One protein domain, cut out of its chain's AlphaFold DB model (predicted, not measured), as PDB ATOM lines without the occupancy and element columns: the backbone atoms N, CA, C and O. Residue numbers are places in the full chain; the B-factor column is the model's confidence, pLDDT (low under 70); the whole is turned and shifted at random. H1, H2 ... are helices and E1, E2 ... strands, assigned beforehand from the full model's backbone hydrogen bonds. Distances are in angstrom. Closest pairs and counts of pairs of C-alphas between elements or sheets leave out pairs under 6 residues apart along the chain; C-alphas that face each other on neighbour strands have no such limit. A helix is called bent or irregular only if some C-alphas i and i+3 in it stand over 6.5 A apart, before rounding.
ATOM      1  N   LEU A 126     112.019 166.791 176.910       98.00
ATOM      2  CA  LEU A 126     113.345 167.265 177.328       98.00
ATOM      3  C   LEU A 126     113.361 168.783 177.541       98.00
ATOM      4  O   LEU A 126     113.920 169.255 178.526       98.00
ATOM      5  N   GLU A 127     112.743 169.552 176.645       98.12
ATOM      6  CA  GLU A 127     112.667 171.011 176.768       98.12
ATOM      7  C   GLU A 127     111.904 171.453 178.024       98.12
ATOM      8  O   GLU A 127     112.319 172.399 178.702       98.12
ATOM      9  N   ALA A 128     110.809 170.763 178.357       98.38
ATOM     10  CA  ALA A 128     110.056 171.002 179.583       98.38
ATOM     11  C   ALA A 128     110.899 170.703 180.834       98.38
ATOM     12  O   ALA A 128     110.967 171.534 181.741       98.38
ATOM     13  N   ASP A 129     111.604 169.572 180.855       98.19
ATOM     14  CA  ASP A 129     112.462 169.202 181.981       98.19
ATOM     15  C   ASP A 129     113.648 170.163 182.148       98.19
ATOM     16  O   ASP A 129     113.949 170.584 183.262       98.19
ATOM     17  N   VAL A 130     114.301 170.566 181.054       97.38
ATOM     18  CA  VAL A 130     115.388 171.561 181.081       97.38
ATOM     19  C   VAL A 130     114.890 172.899 181.624       97.38
ATOM     20  O   VAL A 130     115.594 173.557 182.391       97.38
ATOM     21  N   ARG A 131     113.668 173.307 181.269       97.75
ATOM     22  CA  ARG A 131     113.046 174.513 181.827       97.75
ATOM     23  C   ARG A 131     112.821 174.377 183.331       97.75
ATOM     24  O   ARG A 131     113.214 175.277 184.064       97.75
ATOM     25  N   ALA A 132     112.284 173.245 183.784       97.44
ATOM     26  CA  ALA A 132     112.098 172.973 185.207       97.44
ATOM     27  C   ALA A 132     113.433 172.985 185.974       97.44
ATOM     28  O   ALA A 132     113.518 173.573 187.049       97.44
ATOM     29  N   VAL A 133     114.507 172.422 185.404       96.69
ATOM     30  CA  VAL A 133     115.858 172.497 185.992       96.69
ATOM     31  C   VAL A 133     116.304 173.951 186.158       96.69
ATOM     32  O   VAL A 133     116.746 174.328 187.242       96.69
ATOM     33  N   ARG A 134     116.152 174.783 185.122       95.69
ATOM     34  CA  ARG A 134     116.541 176.206 185.153       95.69
ATOM     35  C   ARG A 134     115.729 177.035 186.143       95.69
ATOM     36  O   ARG A 134     116.270 177.962 186.739       95.69
ATOM     37  N   GLU A 135     114.450 176.710 186.318       94.69
ATOM     38  CA  GLU A 135     113.584 177.346 187.319       94.69
ATOM     39  C   GLU A 135     114.052 177.046 188.749       94.69
ATOM     40  O   GLU A 135     113.979 177.920 189.611       94.69
ATOM     41  N   ILE A 136     114.565 175.838 189.001       93.50
ATOM     42  CA  ILE A 136     115.068 175.431 190.321       93.50
ATOM     43  C   ILE A 136     116.498 175.950 190.553       93.50
ATOM     44  O   ILE A 136     116.833 176.367 191.659       93.50
ATOM     45  N   ARG A 137     117.362 175.902 189.531       87.62
ATOM     46  CA  ARG A 137     118.806 176.181 189.630       87.62
ATOM     47  C   ARG A 137     119.222 177.186 188.558       87.62
ATOM     48  O   ARG A 137     119.734 176.823 187.504       87.62
ATOM     49  N   SER A 138     119.000 178.467 188.832       77.44
ATOM     50  CA  SER A 138     119.222 179.534 187.849       77.44
ATOM     51  C   SER A 138     120.675 180.007 187.738       77.44
ATOM     52  O   SER A 138     121.025 180.643 186.743       77.44
ATOM     53  N   GLN A 139     121.529 179.727 188.733       80.62
ATOM     54  CA  GLN A 139     122.916 180.196 188.751       80.62
ATOM     55  C   GLN A 139     123.904 179.134 189.252       80.62
ATOM     56  O   GLN A 139     123.622 178.470 190.251       80.62
ATOM     57  N   PRO A 140     125.091 179.027 188.621       84.19
ATOM     58  CA  PRO A 140     126.152 178.160 189.107       84.19
ATOM     59  C   PRO A 140     126.626 178.560 190.501       84.19
ATOM     60  O   PRO A 140     126.963 179.721 190.757       84.19
ATOM     61  N   SER A 141     126.729 177.577 191.388       92.56
ATOM     62  CA  SER A 141     127.256 177.786 192.733       92.56
ATOM     63  C   SER A 141     128.773 177.971 192.720       92.56
ATOM     64  O   SER A 141     129.505 177.274 192.009       92.56
ATOM     65  N   ARG A 142     129.258 178.921 193.526       94.88
ATOM     66  CA  ARG A 142     130.683 179.232 193.674       94.88
ATOM     67  C   ARG A 142     131.088 179.335 195.141       94.88
ATOM     68  O   ARG A 142     130.356 179.899 195.951       94.88
ATOM     69  N   LEU A 143     132.279 178.840 195.457       95.06
ATOM     70  CA  LEU A 143     132.939 178.987 196.752       95.06
ATOM     71  C   LEU A 143     134.397 179.422 196.575       95.06
ATOM     72  O   LEU A 143     134.971 179.297 195.496       95.06
ATOM     73  N   ASN A 144     135.003 179.938 197.643       95.00
ATOM     74  CA  ASN A 144     136.434 180.228 197.661       95.00
ATOM     75  C   ASN A 144     137.223 178.906 197.823       95.00
ATOM     76  O   ASN A 144     137.095 178.269 198.874       95.00
ATOM     77  N   PRO A 145     138.048 178.492 196.838       92.88
ATOM     78  CA  PRO A 145     138.757 177.208 196.877       92.88
ATOM     79  C   PRO A 145     139.809 177.125 197.995       92.88
ATOM     80  O   PRO A 145     140.254 176.031 198.336       92.88
ATOM     81  N   TRP A 146     140.168 178.253 198.613       92.62
ATOM     82  CA  TRP A 146     141.160 178.344 199.688       92.62
ATOM     83  C   TRP A 146     140.568 178.242 201.099       92.62
ATOM     84  O   TRP A 146     141.299 178.368 202.078       92.62
ATOM     85  N   LEU A 147     139.254 178.039 201.222       93.62
ATOM     86  CA  LEU A 147     138.620 177.793 202.518       93.62
ATOM     87  C   LEU A 147     139.184 176.522 203.176       93.62
ATOM     88  O   LEU A 147     139.558 175.562 202.494       93.62
ATOM     89  N   GLN A 148     139.211 176.512 204.508       93.75
ATOM     90  CA  GLN A 148     139.559 175.316 205.274       93.75
ATOM     91  C   GLN A 148     138.502 174.225 205.066       93.75
ATOM     92  O   GLN A 148     137.360 174.513 204.710       93.75
ATOM     93  N   GLU A 149     138.870 172.962 205.278       90.75
ATOM     94  CA  GLU A 149     138.017 171.813 204.940       90.75
ATOM     95  C   GLU A 149     136.621 171.863 205.578       90.75
ATOM     96  O   GLU A 149     135.631 171.578 204.894       90.75
ATOM     97  N   GLY A 150     136.539 172.243 206.859       89.31
ATOM     98  CA  GLY A 150     135.273 172.396 207.583       89.31
ATOM     99  C   GLY A 150     134.430 173.561 207.060       89.31
ATOM    100  O   GLY A 150     133.235 173.401 206.821       89.31
ATOM    101  N   ASP A 151     135.062 174.703 206.774       94.50
ATOM    102  CA  ASP A 151     134.379 175.880 206.223       94.50
ATOM    103  C   ASP A 151     133.867 175.625 204.801       94.50
ATOM    104  O   ASP A 151     132.780 176.075 204.439       94.50
ATOM    105  N   LYS A 152     134.623 174.872 203.988       94.50
ATOM    106  CA  LYS A 152     134.188 174.420 202.657       94.50
ATOM    107  C   LYS A 152     132.932 173.575 202.751       94.50
ATOM    108  O   LYS A 152     131.976 173.831 202.023       94.50
ATOM    109  N   GLU A 153     132.939 172.574 203.630       96.38
ATOM    110  CA  GLU A 153     131.787 171.699 203.825       96.38
ATOM    111  C   GLU A 153     130.563 172.506 204.254       96.38
ATOM    112  O   GLU A 153     129.516 172.403 203.615       96.38
ATOM    113  N   GLN A 154     130.700 173.351 205.279       97.06
ATOM    114  CA  GLN A 154     129.592 174.176 205.748       97.06
ATOM    115  C   GLN A 154     129.076 175.095 204.638       97.06
ATOM    116  O   GLN A 154     127.874 175.165 204.397       97.06
ATOM    117  N   LYS A 155     129.976 175.722 203.873       96.94
ATOM    118  CA  LYS A 155     129.583 176.600 202.771       96.94
ATOM    119  C   LYS A 155     128.832 175.852 201.667       96.94
ATOM    120  O   LYS A 155     127.877 176.397 201.118       96.94
ATOM    121  N   ILE A 156     129.230 174.614 201.361       97.06
ATOM    122  CA  ILE A 156     128.521 173.722 200.430       97.06
ATOM    123  C   ILE A 156     127.114 173.400 200.953       97.06
ATOM    124  O   ILE A 156     126.155 173.453 200.183       97.06
ATOM    125  N   ARG A 157     126.967 173.122 202.255       97.75
ATOM    126  CA  ARG A 157     125.660 172.877 202.893       97.75
ATOM    127  C   ARG A 157     124.750 174.103 202.826       97.75
ATOM    128  O   ARG A 157     123.574 173.969 202.487       97.75
ATOM    129  N   ASP A 158     125.297 175.290 203.074       96.50
ATOM    130  CA  ASP A 158     124.549 176.552 203.032       96.50
ATOM    131  C   ASP A 158     123.994 176.840 201.627       96.50
ATOM    132  O   ASP A 158     122.885 177.352 201.482       96.50
ATOM    133  N   MET A 159     124.742 176.476 200.580       95.75
ATOM    134  CA  MET A 159     124.337 176.653 199.180       95.75
ATOM    135  C   MET A 159     123.681 175.412 198.561       95.75
ATOM    136  O   MET A 159     123.495 175.371 197.348       95.75
ATOM    137  N   ALA A 160     123.304 174.399 199.351       96.38
ATOM    138  CA  ALA A 160     122.747 173.137 198.850       96.38
ATOM    139  C   ALA A 160     121.590 173.324 197.847       96.38
ATOM    140  O   ALA A 160     121.445 172.532 196.913       96.38
ATOM    141  N   GLY A 161     120.799 174.389 198.017       93.69
ATOM    142  CA  GLY A 161     119.671 174.765 197.160       93.69
ATOM    143  C   GLY A 161     120.035 175.399 195.813       93.69
ATOM    144  O   GLY A 161     119.164 175.538 194.963       93.69
ATOM    145  N   SER A 162     121.304 175.738 195.575       93.38
ATOM    146  CA  SER A 162     121.775 176.349 194.322       93.38
ATOM    147  C   SER A 162     122.829 175.528 193.571       93.38
ATOM    148  O   SER A 162     123.257 175.933 192.493       93.38
ATOM    149  N   ILE A 163     123.293 174.394 194.106       94.94
ATOM    150  CA  ILE A 163     124.269 173.529 193.418       94.94
ATOM    151  C   ILE A 163     123.620 172.914 192.169       94.94
ATOM    152  O   ILE A 163     122.585 172.255 192.273       94.94
ATOM    153  N   ASP A 164     124.215 173.137 191.000       92.25
ATOM    154  CA  ASP A 164     123.779 172.558 189.724       92.25
ATOM    155  C   ASP A 164     124.439 171.188 189.464       92.25
ATOM    156  O   ASP A 164     125.218 170.698 190.282       92.25
ATOM    157  N   MET A 165     124.143 170.549 188.327       93.50
ATOM    158  CA  MET A 165     124.819 169.311 187.887       93.50
ATOM    159  C   MET A 165     125.756 169.520 186.686       93.50
ATOM    160  O   MET A 165     126.010 168.604 185.904       93.50
ATOM    161  N   GLY A 166     126.242 170.744 186.489       91.25
ATOM    162  CA  GLY A 166     127.141 171.145 185.408       91.25
ATOM    163  C   GLY A 166     126.505 171.293 184.021       91.25
ATOM    164  O   GLY A 166     127.083 171.984 183.185       91.25
ATOM    165  N   HIS A 167     125.355 170.666 183.752       94.06
ATOM    166  CA  HIS A 167     124.611 170.807 182.495       94.06
ATOM    167  C   HIS A 167     123.120 170.477 182.681       94.06
ATOM    168  O   HIS A 167     122.798 169.429 183.242       94.06
ATOM    169  N   ASP A 168     122.210 171.294 182.140       96.06
ATOM    170  CA  ASP A 168     120.758 171.148 182.371       96.06
ATOM    171  C   ASP A 168     120.198 169.810 181.868       96.06
ATOM    172  O   ASP A 168     119.443 169.144 182.570       96.06
ATOM    173  N   ILE A 169     120.610 169.369 180.673       96.94
ATOM    174  CA  ILE A 169     120.210 168.057 180.122       96.94
ATOM    175  C   ILE A 169     120.719 166.911 181.007       96.94
ATOM    176  O   ILE A 169     119.997 165.943 181.229       96.94
ATOM    177  N   SER A 170     121.940 167.024 181.547       95.62
ATOM    178  CA  SER A 170     122.490 166.027 182.475       95.62
ATOM    179  C   SER A 170     121.672 165.986 183.765       95.62
ATOM    180  O   SER A 170     121.338 164.907 184.245       95.62
ATOM    181  N   ALA A 171     121.302 167.153 184.296       96.75
ATOM    182  CA  ALA A 171     120.414 167.290 185.446       96.75
ATOM    183  C   ALA A 171     119.042 166.635 185.205       96.75
ATOM    184  O   ALA A 171     118.614 165.805 186.007       96.75
ATOM    185  N   ALA A 172     118.392 166.944 184.079       97.62
ATOM    186  CA  ALA A 172     117.111 166.353 183.690       97.62
ATOM    187  C   ALA A 172     117.199 164.823 183.554       97.62
ATOM    188  O   ALA A 172     116.361 164.086 184.076       97.62
ATOM    189  N   TYR A 173     118.260 164.334 182.904       95.94
ATOM    190  CA  TYR A 173     118.559 162.908 182.795       95.94
ATOM    191  C   TYR A 173     118.697 162.239 184.169       95.94
ATOM    192  O   TYR A 173     118.056 161.217 184.420       95.94
ATOM    193  N   HIS A 174     119.527 162.798 185.053       97.56
ATOM    194  CA  HIS A 174     119.776 162.220 186.370       97.56
ATOM    195  C   HIS A 174     118.508 162.201 187.221       97.56
ATOM    196  O   HIS A 174     118.249 161.185 187.869       97.56
ATOM    197  N   ALA A 175     117.700 163.261 187.159       97.69
ATOM    198  CA  ALA A 175     116.416 163.309 187.839       97.69
ATOM    199  C   ALA A 175     115.504 162.158 187.400       97.69
ATOM    200  O   ALA A 175     115.073 161.380 188.245       97.69
ATOM    201  N   ARG A 176     115.298 161.958 186.089       97.25
ATOM    202  CA  ARG A 176     114.478 160.840 185.584       97.25
ATOM    203  C   ARG A 176     115.031 159.476 185.962       97.25
ATOM    204  O   ARG A 176     114.305 158.633 186.477       97.25
ATOM    205  N   LYS A 177     116.327 159.262 185.726       96.38
ATOM    206  CA  LYS A 177     116.977 157.969 185.956       96.38
ATOM    207  C   LYS A 177     116.911 157.526 187.417       96.38
ATOM    208  O   LYS A 177     116.785 156.335 187.677       96.38
ATOM    209  N   HIS A 178     117.050 158.462 188.351       96.94
ATOM    210  CA  HIS A 178     117.182 158.157 189.774       96.94
ATOM    211  C   HIS A 178     115.918 158.477 190.585       96.94
ATOM    212  O   HIS A 178     115.912 158.272 191.794       96.94
ATOM    213  N   TYR A 179     114.826 158.923 189.954       96.94
ATOM    214  CA  TYR A 179     113.570 159.230 190.649       96.94
ATOM    215  C   TYR A 179     112.987 158.026 191.399       96.94
ATOM    216  O   TYR A 179     112.508 158.149 192.525       96.94
ATOM    217  N   GLY A 180     113.084 156.830 190.808       94.94
ATOM    218  CA  GLY A 180     112.653 155.584 191.445       94.94
ATOM    219  C   GLY A 180     113.460 155.206 192.693       94.94
ATOM    220  O   GLY A 180     113.009 154.371 193.470       94.94
ATOM    221  N   GLU A 181     114.628 155.822 192.893       95.50
ATOM    222  CA  GLU A 181     115.503 155.591 194.045       95.50
ATOM    223  C   GLU A 181     115.143 156.480 195.245       95.50
ATOM    224  O   GLU A 181     115.654 156.248 196.342       95.50
ATOM    225  N   LEU A 182     114.279 157.486 195.056       96.19
ATOM    226  CA  LEU A 182     113.783 158.332 196.140       96.19
ATOM    227  C   LEU A 182     112.780 157.560 197.011       96.19
ATOM    228  O   LEU A 182     111.994 156.773 196.469       96.19
ATOM    229  N   PRO A 183     112.765 157.798 198.335       95.62
ATOM    230  CA  PRO A 183     111.776 157.197 199.218       95.62
ATOM    231  C   PRO A 183     110.374 157.703 198.865       95.62
ATOM    232  O   PRO A 183     110.215 158.826 198.380       95.62
ATOM    233  N   GLU A 184     109.342 156.892 199.111       94.69
ATOM    234  CA  GLU A 184     107.967 157.205 198.693       94.69
ATOM    235  C   GLU A 184     107.463 158.554 199.198       94.69
ATOM    236  O   GLU A 184     106.805 159.284 198.461       94.69
ATOM    237  N   ASN A 185     107.827 158.919 200.425       95.06
ATOM    238  CA  ASN A 185     107.440 160.183 201.046       95.06
ATOM    239  C   ASN A 185     108.115 161.428 200.439       95.06
ATOM    240  O   ASN A 185     107.736 162.542 200.791       95.06
ATOM    241  N   GLU A 186     109.099 161.260 199.552       97.12
ATOM    242  CA  GLU A 186     109.761 162.345 198.819       97.12
ATOM    243  C   GLU A 186     109.353 162.380 197.332       97.12
ATOM    244  O   GLU A 186     109.913 163.160 196.567       97.12
ATOM    245  N   ARG A 187     108.376 161.557 196.917       96.12
ATOM    246  CA  ARG A 187     107.856 161.477 195.541       96.12
ATOM    247  C   ARG A 187     106.448 162.070 195.458       96.12
ATOM    248  O   ARG A 187     105.462 161.391 195.735       96.12
ATOM    249  N   SER A 188     106.346 163.332 195.055       96.12
ATOM    250  CA  SER A 188     105.079 164.033 194.811       96.12
ATOM    251  C   SER A 188     104.546 163.846 193.383       96.12
ATOM    252  O   SER A 188     103.368 164.095 193.125       96.12
ATOM    253  N   GLY A 189     105.398 163.386 192.461       94.06
ATOM    254  CA  GLY A 189     105.082 163.205 191.041       94.06
ATOM    255  C   GLY A 189     105.774 164.223 190.132       94.06
ATOM    256  O   GLY A 189     105.846 164.001 188.922       94.06
ATOM    257  N   ASP A 190     106.335 165.298 190.693       97.00
ATOM    258  CA  ASP A 190     107.197 166.226 189.962       97.00
ATOM    259  C   ASP A 190     108.644 165.720 189.994       97.00
ATOM    260  O   ASP A 190     109.444 166.085 190.854       97.00
ATOM    261  N   VAL A 191     108.971 164.865 189.023       97.19
ATOM    262  CA  VAL A 191     110.260 164.163 188.918       97.19
ATOM    263  C   VAL A 191     111.466 165.087 189.096       97.19
ATOM    264  O   VAL A 191     112.426 164.724 189.778       97.19
ATOM    265  N   ILE A 192     111.436 166.274 188.481       97.94
ATOM    266  CA  ILE A 192     112.560 167.207 188.536       97.94
ATOM    267  C   ILE A 192     112.619 167.860 189.920       97.94
ATOM    268  O   ILE A 192     113.672 167.825 190.562       97.94
ATOM    269  N   ARG A 193     111.507 168.420 190.418       97.88
ATOM    270  CA  ARG A 193     111.498 169.110 191.719       97.88
ATOM    271  C   ARG A 193     111.799 168.174 192.880       97.88
ATOM    272  O   ARG A 193     112.631 168.518 193.717       97.88
ATOM    273  N   ASP A 194     111.186 166.998 192.903       98.31
ATOM    274  CA  ASP A 194     111.371 165.993 193.950       98.31
ATOM    275  C   ASP A 194     112.833 165.534 194.028       98.31
ATOM    276  O   ASP A 194     113.429 165.494 195.108       98.31
ATOM    277  N   TYR A 195     113.457 165.266 192.872       98.31
ATOM    278  CA  TYR A 195     114.866 164.886 192.805       98.31
ATOM    279  C   TYR A 195     115.781 165.966 193.384       98.31
ATOM    280  O   TYR A 195     116.629 165.668 194.228       98.31
ATOM    281  N   PHE A 196     115.605 167.225 192.973       97.88
ATOM    282  CA  PHE A 196     116.446 168.320 193.458       97.88
ATOM    283  C   PHE A 196     116.178 168.684 194.918       97.88
ATOM    284  O   PHE A 196     117.130 169.004 195.630       97.88
ATOM    285  N   ALA A 197     114.935 168.587 195.393       97.88
ATOM    286  CA  ALA A 197     114.601 168.779 196.803       97.88
ATOM    287  C   ALA A 197     115.248 167.694 197.679       97.88
ATOM    288  O   ALA A 197     115.868 167.990 198.703       97.88
ATOM    289  N   SER A 198     115.179 166.435 197.242       98.31
ATOM    290  CA  SER A 198     115.802 165.304 197.932       98.31
ATOM    291  C   SER A 198     117.340 165.385 197.913       98.31
ATOM    292  O   SER A 198     118.003 165.106 198.923       98.31
ATOM    293  N   ALA A 199     117.926 165.834 196.797       98.25
ATOM    294  CA  ALA A 199     119.360 166.086 196.674       98.25
ATOM    295  C   ALA A 199     119.822 167.226 197.594       98.25
ATOM    296  O   ALA A 199     120.794 167.063 198.330       98.25
ATOM    297  N   GLU A 200     119.106 168.354 197.601       98.00
ATOM    298  CA  GLU A 200     119.368 169.496 198.483       98.00
ATOM    299  C   GLU A 200     119.334 169.085 199.950       98.00
ATOM    300  O   GLU A 200     120.268 169.382 200.696       98.00
ATOM    301  N   ARG A 201     118.288 168.357 200.349       98.00
ATOM    302  CA  ARG A 201     118.156 167.822 201.701       98.00
ATOM    303  C   ARG A 201     119.350 166.949 202.067       98.00
ATOM    304  O   ARG A 201     119.914 167.100 203.147       98.00
ATOM    305  N   THR A 202     119.765 166.069 201.157       98.38
ATOM    306  CA  THR A 202     120.942 165.220 201.368       98.38
ATOM    307  C   THR A 202     122.198 166.066 201.543       98.38
ATOM    308  O   THR A 202     122.896 165.894 202.529       98.38
ATOM    309  N   VAL A 203     122.466 167.035 200.667       98.31
ATOM    310  CA  VAL A 203     123.646 167.899 200.819       98.31
ATOM    311  C   VAL A 203     123.612 168.660 202.147       98.31
ATOM    312  O   VAL A 203     124.629 168.724 202.828       98.31
ATOM    313  N   ARG A 204     122.456 169.201 202.545       97.88
ATOM    314  CA  ARG A 204     122.309 170.026 203.751       97.88
ATOM    315  C   ARG A 204     122.428 169.220 205.045       97.88
ATOM    316  O   ARG A 204     123.176 169.619 205.934       97.88
ATOM    317  N   GLU A 205     121.715 168.103 205.153       95.88
ATOM    318  CA  GLU A 205     121.443 167.425 206.432       95.88
ATOM    319  C   GLU A 205     122.292 166.170 206.668       95.88
ATOM    320  O   GLU A 205     122.291 165.623 207.769       95.88
ATOM    321  N   SER A 206     123.000 165.668 205.655       96.06
ATOM    322  CA  SER A 206     123.603 164.339 205.741       96.06
ATOM    323  C   SER A 206     124.981 164.307 206.399       96.06
ATOM    324  O   SER A 206     125.589 165.333 206.691       96.06
ATOM    325  N   VAL A 207     125.538 163.107 206.547       96.69
ATOM    326  CA  VAL A 207     126.914 162.891 207.009       96.69
ATOM    327  C   VAL A 207     127.880 163.056 205.833       96.69
ATOM    328  O   VAL A 207     127.586 162.588 204.729       96.69
ATOM    329  N   LEU A 208     129.039 163.685 206.051       97.12
ATOM    330  CA  LEU A 208     130.159 163.600 205.110       97.12
ATOM    331  C   LEU A 208     130.819 162.221 205.257       97.12
ATOM    332  O   LEU A 208     131.614 161.986 206.161       97.12
ATOM    333  N   ALA A 209     130.458 161.290 204.379       96.88
ATOM    334  CA  ALA A 209     130.888 159.897 204.464       96.88
ATOM    335  C   ALA A 209     132.280 159.651 203.862       96.88
ATOM    336  O   ALA A 209     132.970 158.712 204.259       96.88
ATOM    337  N   LYS A 210     132.680 160.460 202.874       96.12
ATOM    338  CA  LYS A 210     133.982 160.360 202.203       96.12
ATOM    339  C   LYS A 210     134.376 161.703 201.587       96.12
ATOM    340  O   LYS A 210     133.518 162.420 201.074       96.12
ATOM    341  N   ARG A 211     135.674 161.999 201.594       96.06
ATOM    342  CA  ARG A 211     136.301 163.153 200.942       96.06
ATOM    343  C   ARG A 211     137.423 162.634 200.043       96.06
ATOM    344  O   ARG A 211     138.234 161.827 200.490       96.06
ATOM    345  N   GLU A 212     137.432 163.027 198.774       95.44
ATOM    346  CA  GLU A 212     138.448 162.621 197.796       95.44
ATOM    347  C   GLU A 212     139.039 163.865 197.132       95.44
ATOM    348  O   GLU A 212     138.338 164.579 196.418       95.44
ATOM    349  N   SER A 213     140.330 164.112 197.332       94.25
ATOM    350  CA  SER A 213     141.066 165.106 196.545       94.25
ATOM    351  C   SER A 213     141.568 164.467 195.253       94.25
ATOM    352  O   SER A 213     142.054 163.334 195.268       94.25
ATOM    353  N   GLY A 214     141.452 165.173 194.133       88.12
ATOM    354  CA  GLY A 214     141.932 164.692 192.845       88.12
ATOM    355  C   GLY A 214     142.191 165.824 191.862       88.12
ATOM    356  O   GLY A 214     142.109 167.003 192.195       88.12
ATOM    357  N   GLU A 215     142.510 165.451 190.629       79.69
ATOM    358  CA  GLU A 215     142.741 166.419 189.564       79.69
ATOM    359  C   GLU A 215     141.448 167.197 189.260       79.69
ATOM    360  O   GLU A 215     140.411 166.612 188.925       79.69
ATOM    361  N   GLY A 216     141.505 168.523 189.409       86.38
ATOM    362  CA  GLY A 216     140.389 169.431 189.147       86.38
ATOM    363  C   GLY A 216     139.477 169.717 190.341       86.38
ATOM    364  O   GLY A 216     138.450 170.375 190.143       86.38
ATOM    365  N   GLY A 217     139.815 169.239 191.544       94.00
ATOM    366  CA  GLY A 217     139.184 169.662 192.791       94.00
ATOM    367  C   GLY A 217     138.935 168.550 193.807       94.00
ATOM    368  O   GLY A 217     139.497 167.455 193.763       94.00
ATOM    369  N   GLU A 218     138.032 168.842 194.732       95.94
ATOM    370  CA  GLU A 218     137.688 167.996 195.866       95.94
ATOM    371  C   GLU A 218     136.259 167.459 195.746       95.94
ATOM    372  O   GLU A 218     135.307 168.215 195.545       95.94
ATOM    373  N   LYS A 219     136.089 166.143 195.900       97.25
ATOM    374  CA  LYS A 219     134.782 165.483 195.938       97.25
ATOM    375  C   LYS A 219     134.359 165.204 197.372       97.25
ATOM    376  O   LYS A 219     135.074 164.546 198.126       97.25
ATOM    377  N   LEU A 220     133.150 165.625 197.710       97.62
ATOM    378  CA  LEU A 220     132.485 165.369 198.976       97.62
ATOM    379  C   LEU A 220     131.337 164.386 198.740       97.62
ATOM    380  O   LEU A 220     130.447 164.630 197.924       97.62
ATOM    381  N   HIS A 221     131.361 163.264 199.454       97.81
ATOM    382  CA  HIS A 221     130.319 162.242 199.423       97.81
ATOM    383  C   HIS A 221     129.424 162.434 200.642       97.81
ATOM    384  O   HIS A 221     129.725 161.956 201.735       97.81
ATOM    385  N   LEU A 222     128.324 163.144 200.436       98.31
ATOM    386  CA  LEU A 222     127.332 163.464 201.454       98.31
ATOM    387  C   LEU A 222     126.241 162.397 201.393       98.31
ATOM    388  O   LEU A 222     125.596 162.251 200.355       98.31
ATOM    389  N   ALA A 223     126.087 161.597 202.450       98.19
ATOM    390  CA  ALA A 223     125.147 160.482 202.474       98.19
ATOM    391  C   ALA A 223     124.293 160.437 203.744       98.19
ATOM    392  O   ALA A 223     124.778 160.700 204.848       98.19
ATOM    393  N   ARG A 224     123.010 160.095 203.579       97.38
ATOM    394  CA  ARG A 224     122.040 159.902 204.668       97.38
ATOM    395  C   ARG A 224     121.355 158.551 204.533       97.38
ATOM    396  O   ARG A 224     121.190 158.056 203.415       97.38
ATOM    397  N   ALA A 225     120.925 157.987 205.655       96.44
ATOM    398  CA  ALA A 225     119.970 156.895 205.624       96.44
ATOM    399  C   ALA A 225     118.547 157.445 205.474       96.44
ATOM    400  O   ALA A 225     118.222 158.531 205.958       96.44
ATOM    401  N   VAL A 226     117.702 156.680 204.800       95.12
ATOM    402  CA  VAL A 226     116.266 156.917 204.682       95.12
ATOM    403  C   VAL A 226     115.536 155.618 204.992       95.12
ATOM    404  O   VAL A 226     116.033 154.533 204.687       95.12
ATOM    405  N   VAL A 227     114.375 155.729 205.625       91.94
ATOM    406  CA  VAL A 227     113.484 154.596 205.885       91.94
ATOM    407  C   VAL A 227     112.329 154.706 204.900       91.94
ATOM    408  O   VAL A 227     111.652 155.733 204.871       91.94
ATOM    409  N   ASP A 228     112.157 153.682 204.072       88.56
ATOM    410  CA  ASP A 228     111.153 153.605 203.010       88.56
ATOM    411  C   ASP A 228     110.311 152.344 203.248       88.56
ATOM    412  O   ASP A 228     110.734 151.226 202.943       88.56
ATOM    413  N   GLY A 229     109.172 152.510 203.926       88.50
ATOM    414  CA  GLY A 229     108.449 151.394 204.540       88.50
ATOM    415  C   GLY A 229     109.282 150.733 205.644       88.50
ATOM    416  O   GLY A 229     109.723 151.407 206.574       88.50
ATOM    417  N   ASP A 230     109.523 149.427 205.519       88.31
ATOM    418  CA  ASP A 230     110.348 148.647 206.456       88.31
ATOM    419  C   ASP A 230     111.826 148.550 206.025       88.31
ATOM    420  O   ASP A 230     112.652 147.959 206.727       88.31
ATOM    421  N   GLU A 231     112.193 149.117 204.871       91.50
ATOM    422  CA  GLU A 231     113.550 149.031 204.330       91.50
ATOM    423  C   GLU A 231     114.380 150.278 204.658       91.50
ATOM    424  O   GLU A 231     114.021 151.409 204.319       91.50
ATOM    425  N   LYS A 232     115.560 150.071 205.256       92.56
ATOM    426  CA  LYS A 232     116.591 151.111 205.363       92.56
ATOM    427  C   LYS A 232     117.366 151.191 204.048       92.56
ATOM    428  O   LYS A 232     117.993 150.220 203.625       92.56
ATOM    429  N   ARG A 233     117.360 152.365 203.425       94.12
ATOM    430  CA  ARG A 233     118.122 152.688 202.211       94.12
ATOM    431  C   ARG A 233     119.070 153.848 202.493       94.12
ATOM    432  O   ARG A 233     118.965 154.525 203.511       94.12
ATOM    433  N   TYR A 234     120.008 154.085 201.584       96.69
ATOM    434  CA  TYR A 234     120.985 155.165 201.712       96.69
ATOM    435  C   TYR A 234     121.011 155.978 200.431       96.69
ATOM    436  O   TYR A 234     121.134 155.412 199.343       96.69
ATOM    437  N   LEU A 235     120.942 157.296 200.574       98.06
ATOM    438  CA  LEU A 235     121.037 158.252 199.477       98.06
ATOM    439  C   LEU A 235     122.342 159.024 199.604       98.06
ATOM    440  O   LEU A 235     122.760 159.353 200.716       98.06
ATOM    441  N   ARG A 236     122.990 159.310 198.474       98.19
ATOM    442  CA  ARG A 236     124.263 160.031 198.420       98.19
ATOM    443  C   ARG A 236     124.278 161.061 197.314       98.19
ATOM    444  O   ARG A 236     124.050 160.723 196.155       98.19
ATOM    445  N   ALA A 237     124.678 162.275 197.670       98.25
ATOM    446  CA  ALA A 237     125.128 163.297 196.741       98.25
ATOM    447  C   ALA A 237     126.662 163.269 196.655       98.25
ATOM    448  O   ALA A 237     127.350 163.216 197.676       98.25
ATOM    449  N   ILE A 238     127.203 163.289 195.435       97.50
ATOM    450  CA  ILE A 238     128.635 163.516 195.200       97.50
ATOM    451  C   ILE A 238     128.793 164.941 194.681       97.50
ATOM    452  O   ILE A 238     128.429 165.224 193.539       97.50
ATOM    453  N   VAL A 239     129.335 165.824 195.512       97.62
ATOM    454  CA  VAL A 239     129.569 167.233 195.180       97.62
ATOM    455  C   VAL A 239     131.050 167.435 194.885       97.62
ATOM    456  O   VAL A 239     131.886 167.051 195.690       97.62
ATOM    457  N   LEU A 240     131.380 168.022 193.739       97.12
ATOM    458  CA  LEU A 240     132.730 168.422 193.357       97.12
ATOM    459  C   LEU A 240     132.891 169.931 193.559       97.12
ATOM    460  O   LEU A 240     132.256 170.722 192.858       97.12
ATOM    461  N   ALA A 241     133.773 170.313 194.474       96.75
ATOM    462  CA  ALA A 241     134.296 171.663 194.611       96.75
ATOM    463  C   ALA A 241     135.572 171.782 193.772       96.75
ATOM    464  O   ALA A 241     136.600 171.199 194.107       96.75
ATOM    465  N   LYS A 242     135.496 172.495 192.651       96.00
ATOM    466  CA  LYS A 242     136.614 172.655 191.721       96.00
ATOM    467  C   LYS A 242     137.643 173.658 192.224       96.00
ATOM    468  O   LYS A 242     137.309 174.594 192.949       96.00
ATOM    469  N   ASP A 243     138.866 173.529 191.721       95.12
ATOM    470  CA  ASP A 243     139.967 174.462 192.010       95.12
ATOM    471  C   ASP A 243     139.677 175.893 191.520       95.12
ATOM    472  O   ASP A 243     140.185 176.864 192.072       95.12
ATOM    473  N   ASP A 244     138.802 176.042 190.517       95.00
ATOM    474  CA  ASP A 244     138.316 177.339 190.020       95.00
ATOM    475  C   ASP A 244     137.159 177.935 190.851       95.00
ATOM    476  O   ASP A 244     136.576 178.958 190.480       95.00
ATOM    477  N   GLY A 245     136.802 177.288 191.963       95.12
ATOM    478  CA  GLY A 245     135.746 177.702 192.878       95.12
ATOM    479  C   GLY A 245     134.334 177.290 192.460       95.12
ATOM    480  O   GLY A 245     133.399 177.537 193.219       95.12
ATOM    481  N   ARG A 246     134.118 176.666 191.293       96.06
ATOM    482  CA  ARG A 246     132.787 176.144 190.929       96.06
ATOM    483  C   ARG A 246     132.412 174.935 191.780       96.06
ATOM    484  O   ARG A 246     133.236 174.058 192.020       96.06
ATOM    485  N   VAL A 247     131.138 174.847 192.147       96.62
ATOM    486  CA  VAL A 247     130.573 173.717 192.891       96.62
ATOM    487  C   VAL A 247     129.519 173.042 192.031       96.62
ATOM    488  O   VAL A 247     128.532 173.673 191.667       96.62
ATOM    489  N   ILE A 248     129.733 171.765 191.715       96.00
ATOM    490  CA  ILE A 248     128.807 170.975 190.896       96.00
ATOM    491  C   ILE A 248     128.467 169.661 191.592       96.00
ATOM    492  O   ILE A 248     129.329 169.014 192.181       96.00
ATOM    493  N   MET A 249     127.224 169.220 191.489       96.94
ATOM    494  CA  MET A 249     126.810 167.890 191.910       96.94
ATOM    495  C   MET A 249     126.996 166.918 190.746       96.94
ATOM    496  O   MET A 249     126.326 167.008 189.722       96.94
ATOM    497  N   LEU A 250     127.918 165.969 190.896       95.12
ATOM    498  CA  LEU A 250     128.224 164.989 189.853       95.12
ATOM    499  C   LEU A 250     127.100 163.964 189.681       95.12
ATOM    500  O   LEU A 250     126.825 163.532 188.569       95.12
ATOM    501  N   THR A 251     126.491 163.536 190.787       95.12
ATOM    502  CA  THR A 251     125.374 162.586 190.800       95.12
ATOM    503  C   THR A 251     124.683 162.610 192.160       95.12
ATOM    504  O   THR A 251     125.326 162.861 193.183       95.12
ATOM    505  N   TYR A 252     123.397 162.269 192.170       97.75
ATOM    506  CA  TYR A 252     122.625 161.967 193.371       97.75
ATOM    507  C   TYR A 252     121.762 160.716 193.153       97.75
ATOM    508  O   TYR A 252     121.216 160.541 192.062       97.75
ATOM    509  N   GLY A 253     121.696 159.840 194.158       96.75
ATOM    510  CA  GLY A 253     120.918 158.600 194.123       96.75
ATOM    511  C   GLY A 253     121.295 157.618 195.236       96.75
ATOM    512  O   GLY A 253     122.024 157.951 196.174       96.75
ATOM    513  N   SER A 254     120.805 156.392 195.111       95.44
ATOM    514  CA  SER A 254     121.051 155.262 196.001       95.44
ATOM    515  C   SER A 254     122.531 154.883 196.097       95.44
ATOM    516  O   SER A 254     123.305 154.904 195.131       95.44
ATOM    517  N   VAL A 255     122.948 154.508 197.302       93.31
ATOM    518  CA  VAL A 255     124.309 154.050 197.585       93.31
ATOM    519  C   VAL A 255     124.402 152.546 197.368       93.31
ATOM    520  O   VAL A 255     123.543 151.790 197.802       93.31
ATOM    521  N   LYS A 256     125.492 152.103 196.737       91.38
ATOM    522  CA  LYS A 256     125.918 150.687 196.687       91.38
ATOM    523  C   LYS A 256     127.280 150.455 197.348       91.38
ATOM    524  O   LYS A 256     127.770 149.337 197.407       91.38
ATOM    525  N   ASP A 257     127.904 151.537 197.798       92.56
ATOM    526  CA  ASP A 257     129.215 151.555 198.428       92.56
ATOM    527  C   ASP A 257     129.073 151.253 199.925       92.56
ATOM    528  O   ASP A 257     128.569 152.077 200.694       92.56
ATOM    529  N   THR A 258     129.514 150.065 200.332       94.19
ATOM    530  CA  THR A 258     129.406 149.587 201.715       94.19
ATOM    531  C   THR A 258     130.231 150.420 202.693       94.19
ATOM    532  O   THR A 258     129.855 150.526 203.861       94.19
ATOM    533  N   GLN A 259     131.313 151.066 202.243       94.00
ATOM    534  CA  GLN A 259     132.117 151.942 203.098       94.00
ATOM    535  C   GLN A 259     131.347 153.214 203.448       94.00
ATOM    536  O   GLN A 259     131.355 153.639 204.604       94.00
ATOM    537  N   VAL A 260     130.636 153.783 202.466       93.38
ATOM    538  CA  VAL A 260     129.760 154.944 202.678       93.38
ATOM    539  C   VAL A 260     128.603 154.586 203.610       93.38
ATOM    540  O   VAL A 260     128.349 155.332 204.549       93.38
ATOM    541  N   MET A 261     127.942 153.442 203.405       96.19
ATOM    542  CA  MET A 261     126.857 152.987 204.291       96.19
ATOM    543  C   MET A 261     127.340 152.838 205.737       96.19
ATOM    544  O   MET A 261     126.759 153.417 206.651       96.19
ATOM    545  N   ALA A 262     128.473 152.156 205.935       96.38
ATOM    546  CA  ALA A 262     129.051 151.962 207.259       96.38
ATOM    547  C   ALA A 262     129.470 153.285 207.924       96.38
ATOM    548  O   ALA A 262     129.420 153.401 209.147       96.38
ATOM    549  N   ALA A 263     129.896 154.289 207.148       95.81
ATOM    550  CA  ALA A 263     130.193 155.619 207.676       95.81
ATOM    551  C   ALA A 263     128.929 156.329 208.186       95.81
ATOM    552  O   ALA A 263     128.961 156.898 209.277       95.81
ATOM    553  N   VAL A 264     127.819 156.238 207.447       95.88
ATOM    554  CA  VAL A 264     126.521 156.778 207.878       95.88
ATOM    555  C   VAL A 264     126.044 156.078 209.149       95.88
ATOM    556  O   VAL A 264     125.707 156.753 210.117       95.88
ATOM    557  N   ASP A 265     126.096 154.745 209.199       97.00
ATOM    558  CA  ASP A 265     125.656 153.983 210.376       97.00
ATOM    559  C   ASP A 265     126.461 154.320 211.635       97.00
ATOM    560  O   ASP A 265     125.893 154.480 212.716       97.00
ATOM    561  N   ARG A 266     127.787 154.471 211.505       97.19
ATOM    562  CA  ARG A 266     128.642 154.899 212.623       97.19
ATOM    563  C   ARG A 266     128.268 156.293 213.118       97.19
ATOM    564  O   ARG A 266     128.184 156.499 214.327       97.19
ATOM    565  N   ALA A 267     128.029 157.233 212.206       95.06
ATOM    566  CA  ALA A 267     127.641 158.591 212.566       95.06
ATOM    567  C   ALA A 267     126.261 158.637 213.248       95.06
ATOM    568  O   ALA A 267     126.108 159.308 214.266       95.06
ATOM    569  N   GLU A 268     125.278 157.873 212.759       94.19
ATOM    570  CA  GLU A 268     123.964 157.747 213.405       94.19
ATOM    571  C   GLU A 268     124.064 157.121 214.802       94.19
ATOM    572  O   GLU A 268     123.424 157.594 215.744       94.19
ATOM    573  N   ALA A 269     124.888 156.080 214.962       95.38
ATOM    574  CA  ALA A 269     125.128 155.449 216.257       95.38
ATOM    575  C   ALA A 269     125.783 156.424 217.249       95.38
ATOM    576  O   ALA A 269     125.358 156.508 218.403       95.38
ATOM    577  N   GLN A 270     126.761 157.211 216.795       96.00
ATOM    578  CA  GLN A 270     127.415 158.230 217.612       96.00
ATOM    579  C   GLN A 270     126.436 159.337 218.028       96.00
ATOM    580  O   GLN A 270     126.368 159.679 219.206       96.00
ATOM    581  N   GLN A 271     125.627 159.857 217.099       93.31
ATOM    582  CA  GLN A 271     124.601 160.858 217.415       93.31
ATOM    583  C   GLN A 271     123.557 160.323 218.401       93.31
ATOM    584  O   GLN A 271     123.165 161.033 219.327       93.31
ATOM    585  N   ARG A 272     123.126 159.066 218.242       94.88
ATOM    586  CA  ARG A 272     122.207 158.411 219.183       94.88
ATOM    587  C   ARG A 272     122.828 158.284 220.571       94.88
ATOM    588  O   ARG A 272     122.156 158.589 221.551       94.88
ATOM    589  N   SER A 273     124.094 157.878 220.651       96.12
ATOM    590  CA  SER A 273     124.820 157.797 221.920       96.12
ATOM    591  C   SER A 273     124.896 159.160 222.608       96.12
ATOM    592  O   SER A 273     124.602 159.243 223.792       96.12
ATOM    593  N   LEU A 274     125.227 160.229 221.872       95.88
ATOM    594  CA  LEU A 274     125.306 161.586 222.423       95.88
ATOM    595  C   LEU A 274     123.956 162.077 222.964       95.88
ATOM    596  O   LEU A 274     123.919 162.672 224.036       95.88
ATOM    597  N   ARG A 275     122.851 161.796 222.260       95.38
ATOM    598  CA  ARG A 275     121.496 162.134 222.733       95.38
ATOM    599  C   ARG A 275     121.138 161.385 224.011       95.38
ATOM    600  O   ARG A 275     120.734 162.018 224.972       95.38
ATOM    601  N   LEU A 276     121.376 160.074 224.056       96.06
ATOM    602  CA  LEU A 276     121.129 159.276 225.261       96.06
ATOM    603  C   LEU A 276     121.950 159.780 226.456       96.06
ATOM    604  O   LEU A 276     121.435 159.843 227.566       96.06
ATOM    605  N   THR A 277     123.210 160.167 226.241       95.88
ATOM    606  CA  THR A 277     124.038 160.762 227.298       95.88
ATOM    607  C   THR A 277     123.488 162.112 227.764       95.88
ATOM    608  O   THR A 277     123.432 162.344 228.969       95.88
ATOM    609  N   ALA A 278     123.042 162.974 226.845       94.94
ATOM    610  CA  ALA A 278     122.432 164.258 227.189       94.94
ATOM    611  C   ALA A 278     121.117 164.083 227.973       94.94
ATOM    612  O   ALA A 278     120.935 164.722 229.007       94.94
ATOM    613  N   ASP A 279     120.251 163.161 227.544       95.19
ATOM    614  CA  ASP A 279     118.977 162.863 228.208       95.19
ATOM    615  C   ASP A 279     119.196 162.307 229.627       95.19
ATOM    616  O   ASP A 279     118.483 162.666 230.570       95.19
ATOM    617  N   LEU A 280     120.212 161.451 229.809       95.75
ATOM    618  CA  LEU A 280     120.597 160.930 231.123       95.75
ATOM    619  C   LEU A 280     121.150 162.028 232.036       95.75
ATOM    620  O   LEU A 280     120.814 162.049 233.220       95.75
ATOM    621  N   GLN A 281     121.959 162.949 231.505       94.50
ATOM    622  CA  GLN A 281     122.481 164.076 232.277       94.50
ATOM    623  C   GLN A 281     121.349 165.017 232.715       94.50
ATOM    624  O   GLN A 281     121.264 165.358 233.894       94.50
TER     625      GLN A 281
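This is residues 126 to 281 of the 368 residues of an uncharacterized protein of Marinitenerispora sediminis (UniProt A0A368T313). A twisted sheet of four strands has H4 across one face, with H2 over E2 on that same face and H3 beside the strands along the edge strand E4, while H1 packs on H3 and H4, off the sheet. On the opposite face the first part of H5 crosses the sheet, and its residues 269 to 281 stick out as a straight arm. The printed part has 156 residues, with five named helices and four named strands in the order H1 H2 H3 H4 E1 E2 E3 E4 H5; the sheet's order is E1 E2 E3 E4, antiparallel, and the class is mixed, helices and strands. The whole is compact, with a radius of gyration of the C-alphas of 16.1 A and spans of 55 by 41 by 27 A.

The strands are E1, residues 207 to 214, E2, residues 217 to 228 and 33.9 A long, E3, residues 231 to 242 and 35.3 A long, and E4, residues 246 to 254 and 24.5 A long. H4, residues 191 to 205, is 21.0 A long, and H3, residues 168 to 181, is 20.1 A long. H2 holds residues 149 to 158. H1, residues 126 to 136, begins at C-alpha 126 (113.345, 167.265, 177.328). H5, residues 258 to 281, is 34.5 A long and ends at C-alpha 281 (122.481, 164.076, 232.277).

The strands form a meander, each the antiparallel neighbour of the one before, in hairpins. N 209 and O 221 of E1 and E2 are 2.8 A apart, N 222 and O 237 of E2 and E3 2.9 A, and N 238 and O 251 of E3 and E4 3.0 A, within hydrogen-bond range. The sheet and its helices make three layers, helices on both faces: H2, H3 and H4 on one face, H5 on the other. H4 runs across the strands, at 71 degrees to E4 on the local plane; its closest C-alphas to E2 are Val 203 and Leu 222, 5.8 A. H5 runs across the strands at a height over the sheet of 4.1 A, only just above its level; C-alphas Ala 209 of E1 and Val 260 are closest, 5.4 A. H4 is the hub. It touches H3 about perpendicular, at 82 degrees, closest at C-alphas Ala 175 and Tyr 195, 5.4 A. H2 and H4 touch only at their ends, closest at C-alphas Arg 157 and Arg 204, 4.5 A. H1 touches H3, closest at C-alphas Val 130 and Asp 168, 5.5 A. In H1, H2, H4 and H5 every O i to N i+4 pair is within hydrogen-bond range; in H3, 8 of 10 are. H3 is irregular, with C-alphas 177 and 180 at 7.4 A.

The C-alphas of Glu 127 and Gln 281 are the farthest apart, 56.8 A. Without residues 269 to 281, which stand free, the body spans 40 by 40 by 23 A. The link from H1 to H2, residues 137 to 148, is long; its residues 141 to 142 pair antiparallel with residues 246 to 247 of E4. The printed part has no cut, and no printed residue is under 70 in pLDDT.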